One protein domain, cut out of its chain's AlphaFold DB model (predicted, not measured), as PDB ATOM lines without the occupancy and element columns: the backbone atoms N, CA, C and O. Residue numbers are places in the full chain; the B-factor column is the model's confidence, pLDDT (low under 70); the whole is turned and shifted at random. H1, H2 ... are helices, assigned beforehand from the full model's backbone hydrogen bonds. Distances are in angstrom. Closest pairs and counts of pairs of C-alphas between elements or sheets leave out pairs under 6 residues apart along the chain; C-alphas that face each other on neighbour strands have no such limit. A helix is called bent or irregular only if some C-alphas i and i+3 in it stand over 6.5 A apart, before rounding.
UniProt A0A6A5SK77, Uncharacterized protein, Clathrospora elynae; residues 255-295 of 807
ATOM      1  N   LYS A 255      41.615   4.445 -22.524       65.50
ATOM      2  CA  LYS A 255      42.282   4.878 -23.751       65.50
ATOM      3  C   LYS A 255      43.743   4.449 -23.681       65.50
ATOM      4  O   LYS A 255      44.463   4.884 -22.794       65.50
ATOM      5  N   LEU A 256      44.212   3.611 -24.607       69.06
ATOM      6  CA  LEU A 256      45.632   3.243 -24.633       69.06
ATOM      7  C   LEU A 256      46.484   4.417 -25.124       69.06
ATOM      8  O   LEU A 256      46.504   4.741 -26.316       69.06
ATOM      9  N   HIS A 257      47.209   5.042 -24.200       70.94
ATOM     10  CA  HIS A 257      48.110   6.146 -24.506       70.94
ATOM     11  C   HIS A 257      49.509   5.622 -24.857       70.94
ATOM     12  O   HIS A 257      50.197   4.995 -24.051       70.94
ATOM     13  N   HIS A 258      49.941   5.909 -26.084       77.00
ATOM     14  CA  HIS A 258      51.292   5.627 -26.556       77.00
ATOM     15  C   HIS A 258      52.190   6.834 -26.261       77.00
ATOM     16  O   HIS A 258      52.051   7.886 -26.886       77.00
ATOM     17  N   LEU A 259      53.127   6.696 -25.319       71.44
ATOM     18  CA  LEU A 259      54.093   7.755 -25.018       71.44
ATOM     19  C   LEU A 259      55.063   7.940 -26.199       71.44
ATOM     20  O   LEU A 259      55.950   7.120 -26.451       71.44
ATOM     21  N   HIS A 260      54.905   9.033 -26.945       59.84
ATOM     22  CA  HIS A 260      55.812   9.389 -28.034       59.84
ATOM     23  C   HIS A 260      57.160   9.880 -27.476       59.84
ATOM     24  O   HIS A 260      57.262  11.011 -27.006       59.84
ATOM     25  N   GLY A 261      58.203   9.048 -27.563       69.06
ATOM     26  CA  GLY A 261      59.589   9.446 -27.270       69.06
ATOM     27  C   GLY A 261      60.406   8.440 -26.456       69.06
ATOM     28  O   GLY A 261      61.632   8.481 -26.517       69.06
ATOM     29  N   LEU A 262      59.759   7.514 -25.745       71.88
ATOM     30  CA  LEU A 262      60.441   6.364 -25.150       71.88
ATOM     31  C   LEU A 262      60.656   5.268 -26.220       71.88
ATOM     32  O   LEU A 262      59.826   5.122 -27.123       71.88
ATOM     33  N   PRO A 263      61.749   4.486 -26.156       59.44
ATOM     34  CA  PRO A 263      61.892   3.293 -26.986       59.44
ATOM     35  C   PRO A 263      60.842   2.240 -26.593       59.44
ATOM     36  O   PRO A 263      60.452   2.141 -25.434       59.44
ATOM     37  N   ASN A 264      60.414   1.420 -27.557       63.97
ATOM     38  CA  ASN A 264      59.528   0.263 -27.349       63.97
ATOM     39  C   ASN A 264      58.112   0.561 -26.788       63.97
ATOM     40  O   ASN A 264      57.447  -0.343 -26.292       63.97
ATOM     41  N   THR A 265      57.575   1.779 -26.929       73.31
ATOM     42  CA  THR A 265      56.220   2.114 -26.421       73.31
ATOM     43  C   THR A 265      55.050   1.472 -27.163       73.31
ATOM     44  O   THR A 265      53.930   1.502 -26.667       73.31
ATOM     45  N   LYS A 266      55.290   0.843 -28.320       71.06
ATOM     46  CA  LYS A 266      54.316  -0.067 -28.952       71.06
ATOM     47  C   LYS A 266      54.251  -1.434 -28.260       71.06
ATOM     48  O   LYS A 266      53.227  -2.100 -28.328       71.06
ATOM     49  N   THR A 267      55.334  -1.854 -27.609       75.31
ATOM     50  CA  THR A 267      55.442  -3.136 -26.894       75.31
ATOM     51  C   THR A 267      54.978  -3.029 -25.439       75.31
ATOM     52  O   THR A 267      54.621  -4.038 -24.836       75.31
ATOM     53  N   TYR A 268      54.942  -1.808 -24.895       69.75
ATOM     54  CA  TYR A 268      54.481  -1.485 -23.545       69.75
ATOM     55  C   TYR A 268      53.436  -0.352 -23.598       69.75
ATOM     56  O   TYR A 268      53.790   0.807 -23.381       69.75
ATOM     57  N   PRO A 269      52.163  -0.639 -23.930       78.25
ATOM     58  CA  PRO A 269      51.096   0.356 -23.865       78.25
ATOM     59  C   PRO A 269      50.820   0.759 -22.410       78.25
ATOM     60  O   PRO A 269      50.751  -0.092 -21.521       78.25
ATOM     61  N   TYR A 270      50.643   2.059 -22.173       85.12
ATOM     62  CA  TYR A 270      50.459   2.618 -20.833       85.12
ATOM     63  C   TYR A 270      48.980   2.833 -20.503       85.12
ATOM     64  O   TYR A 270      48.151   3.081 -21.382       85.12
ATOM     65  N   VAL A 271      48.675   2.772 -19.207       87.19
ATOM     66  CA  VAL A 271      47.342   2.955 -18.622       87.19
ATOM     67  C   VAL A 271      47.404   4.150 -17.679       87.19
ATOM     68  O   VAL A 271      48.358   4.263 -16.903       87.19
ATOM     69  N   HIS A 272      46.420   5.052 -17.708       86.25
ATOM     70  CA  HIS A 272      46.417   6.151 -16.741       86.25
ATOM     71  C   HIS A 272      46.120   5.628 -15.333       86.25
ATOM     72  O   HIS A 272      45.287   4.744 -15.151       86.25
ATOM     73  N   LYS A 273      46.723   6.236 -14.305       89.62
ATOM     74  CA  LYS A 273      46.522   5.874 -12.889       89.62
ATOM     75  C   LYS A 273      45.038   5.766 -12.491       89.62
ATOM     76  O   LYS A 273      44.660   4.837 -11.787       89.62
ATOM     77  N   ARG A 274      44.180   6.650 -13.022       89.31
ATOM     78  CA  ARG A 274      42.709   6.630 -12.844       89.31
ATOM     79  C   ARG A 274      41.996   5.401 -13.442       89.31
ATOM     80  O   ARG A 274      40.899   5.064 -13.018       89.31
ATOM     81  N   GLU A 275      42.596   4.742 -14.430       87.75
ATOM     82  CA  GLU A 275      42.054   3.560 -15.117       87.75
ATOM     83  C   GLU A 275      42.544   2.245 -14.480       87.75
ATOM     84  O   GLU A 275      41.900   1.209 -14.655       87.75
ATOM     85  N   VAL A 276      43.631   2.277 -13.693       89.19
ATOM     86  CA  VAL A 276      44.216   1.095 -13.026       89.19
ATOM     87  C   VAL A 276      43.195   0.384 -12.135       89.19
ATOM     88  O   VAL A 276      43.067  -0.833 -12.220       89.19
ATOM     89  N   ASN A 277      42.395   1.117 -11.354       91.00
ATOM     90  CA  ASN A 277      41.373   0.506 -10.496       91.00
ATOM     91  C   ASN A 277      40.283  -0.214 -11.313       91.00
ATOM     92  O   ASN A 277      39.849  -1.295 -10.928       91.00
ATOM     93  N   ARG A 278      39.888   0.328 -12.478       91.69
ATOM     94  CA  ARG A 278      38.938  -0.329 -13.399       91.69
ATOM     95  C   ARG A 278      39.547  -1.592 -14.023       91.69
ATOM     96  O   ARG A 278      38.856  -2.592 -14.177       91.69
ATOM     97  N   HIS A 279      40.837  -1.558 -14.353       87.88
ATOM     98  CA  HIS A 279      41.584  -2.711 -14.865       87.88
ATOM     99  C   HIS A 279      41.729  -3.830 -13.814       87.88
ATOM    100  O   HIS A 279      41.483  -4.994 -14.129       87.88
ATOM    101  N   LEU A 280      42.055  -3.485 -12.564       91.25
ATOM    102  CA  LEU A 280      42.143  -4.442 -11.454       91.25
ATOM    103  C   LEU A 280      40.775  -5.044 -11.102       91.25
ATOM    104  O   LEU A 280      40.683  -6.259 -10.952       91.25
ATOM    105  N   ALA A 281      39.714  -4.232 -11.052       91.56
ATOM    106  CA  ALA A 281      38.350  -4.716 -10.832       91.56
ATOM    107  C   ALA A 281      37.896  -5.689 -11.937       91.56
ATOM    108  O   ALA A 281      37.319  -6.730 -11.635       91.56
ATOM    109  N   ALA A 282      38.218  -5.407 -13.207       90.75
ATOM    110  CA  ALA A 282      37.925  -6.317 -14.316       90.75
ATOM    111  C   ALA A 282      38.613  -7.686 -14.143       90.75
ATOM    112  O   ALA A 282      37.964  -8.720 -14.304       90.75
ATOM    113  N   ILE A 283      39.896  -7.694 -13.753       87.94
ATOM    114  CA  ILE A 283      40.655  -8.923 -13.464       87.94
ATOM    115  C   ILE A 283      40.061  -9.679 -12.265       87.94
ATOM    116  O   ILE A 283      39.920 -10.898 -12.328       87.94
ATOM    117  N   GLN A 284      39.691  -8.978 -11.189       93.31
ATOM    118  CA  GLN A 284      39.070  -9.583 -10.001       93.31
ATOM    119  C   GLN A 284      37.696 -10.196 -10.308       93.31
ATOM    120  O   GLN A 284      37.379 -11.260  -9.786       93.31
ATOM    121  N   ALA A 285      36.922  -9.584 -11.207       93.00
ATOM    122  CA  ALA A 285      35.661 -10.122 -11.715       93.00
ATOM    123  C   ALA A 285      35.832 -11.284 -12.722       93.00
ATOM    124  O   ALA A 285      34.854 -11.718 -13.328       93.00
ATOM    125  N   GLY A 286      37.061 -11.757 -12.975       89.88
ATOM    126  CA  GLY A 286      37.356 -12.798 -13.969       89.88
ATOM    127  C   GLY A 286      37.169 -12.360 -15.428       89.88
ATOM    128  O   GLY A 286      37.379 -13.155 -16.344       89.88
ATOM    129  N   THR A 287      36.797 -11.101 -15.673       92.31
ATOM    130  CA  THR A 287      36.583 -10.570 -17.023       92.31
ATOM    131  C   THR A 287      37.920 -10.248 -17.702       92.31
ATOM    132  O   THR A 287      38.830  -9.705 -17.064       92.31
ATOM    133  N   PRO A 288      38.089 -10.550 -19.004       81.00
ATOM    134  CA  PRO A 288      39.324 -10.230 -19.708       81.00
ATOM    135  C   PRO A 288      39.497  -8.711 -19.771       81.00
ATOM    136  O   PRO A 288      38.670  -8.001 -20.343       81.00
ATOM    137  N   SER A 289      40.586  -8.204 -19.188       82.19
ATOM    138  CA  SER A 289      40.830  -6.763 -19.177       82.19
ATOM    139  C   SER A 289      40.909  -6.206 -20.604       82.19
ATOM    140  O   SER A 289      41.499  -6.814 -21.501       82.19
ATOM    141  N   THR A 290      40.376  -5.005 -20.802       68.50
ATOM    142  CA  THR A 290      40.346  -4.330 -22.108       68.50
ATOM    143  C   THR A 290      41.734  -4.079 -22.705       68.50
ATOM    144  O   THR A 290      41.847  -4.006 -23.924       68.50
ATOM    145  N   LEU A 291      42.803  -4.033 -21.893       71.50
ATOM    146  CA  LEU A 291      44.185  -3.981 -22.394       71.50
ATOM    147  C   LEU A 291      44.508  -5.231 -23.222       71.50
ATOM    148  O   LEU A 291      45.024  -5.139 -24.332       71.50
ATOM    149  N   THR A 292      44.160  -6.402 -22.683       65.88
ATOM    150  CA  THR A 292      44.399  -7.721 -23.278       65.88
ATOM    151  C   THR A 292      43.672  -7.861 -24.615       65.88
ATOM    152  O   THR A 292      44.213  -8.425 -25.560       65.88
ATOM    153  N   GLN A 293      42.468  -7.292 -24.713       61.88
ATOM    154  CA  GLN A 293      41.669  -7.264 -25.940       61.88
ATOM    155  C   GLN A 293      42.208  -6.247 -26.968       61.88
ATOM    156  O   GLN A 293      42.223  -6.519 -28.170       61.88
ATOM    157  N   ALA A 294      42.717  -5.101 -26.506       62.16
ATOM    158  CA  ALA A 294      43.325  -4.083 -27.357       62.16
ATOM    159  C   ALA A 294      44.659  -4.537 -27.988       62.16
ATOM    160  O   ALA A 294      44.905  -4.243 -29.156       62.16
ATOM    161  N   PHE A 295      45.483  -5.331 -27.289       57.66
ATOM    162  CA  PHE A 295      46.683  -5.949 -27.886       57.66
ATOM    163  C   PHE A 295      46.376  -6.765 -29.159       57.66
ATOM    164  O   PHE A 295      47.211  -6.815 -30.057       57.66
TER     165      PHE A 295
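Overview. This is residues 255 to 295 of the 807 residues of an uncharacterized protein of Clathrospora elynae (UniProt A0A6A5SK77). A looped stretch of chain, residues 255 to 272, runs out to one end of an elongated outline and folds back; it leads into one longer helix, H1, after which the chain turns sharply into a short helix, H2, set about crosswise to H1. The outline spans 34 by 19 by 12 A. The printed part has 41 residues with two named helices, H1 then H2, and no named strand; the class is all helix, though under half of the residues, 18 of 41, are in named elements. The whole is only just loose, close to compact, with a radius of gyration of the C-alphas of 11.3 A.

Along the chain. The printed part begins at Lys 255, with its C-alpha at (42.282, 4.878, -23.751). Residues 255 to 272 hold no named element. H1 is residues 273 to 284, from C-alpha 273 at (46.522, 5.874, -12.889), and measures 17.4 A from first to last C-alpha. It is irregular, but only just: C-alphas 274 and 277 are 6.7 A apart. H2 is residues 290 to 295, 8.7 A long from first to last C-alpha, and ends with C-alpha 295 at (46.683, -5.949, -27.886).

Arrangement. H1 and H2 are close but not clearly touching, with 1 pair of C-alphas within 8 A. Their closest C-alphas, those of His 279 and Thr 290, are 7.5 A apart. Their lines are about perpendicular, at 83 degrees, the line of H1 being a rough one. In H2 every O i to N i+4 pair is within hydrogen-bond range; in H1, 6 of 8 are.

Size, cuts and confidence. The two C-alphas farthest apart, those of Gly 261 and Ala 285, are 34.6 A apart. The printed part has no cut, and the link from H1 to H2 is tight. The mean pLDDT of the printed part is 78.3; 12 residues are under 70, among them 292 to 295.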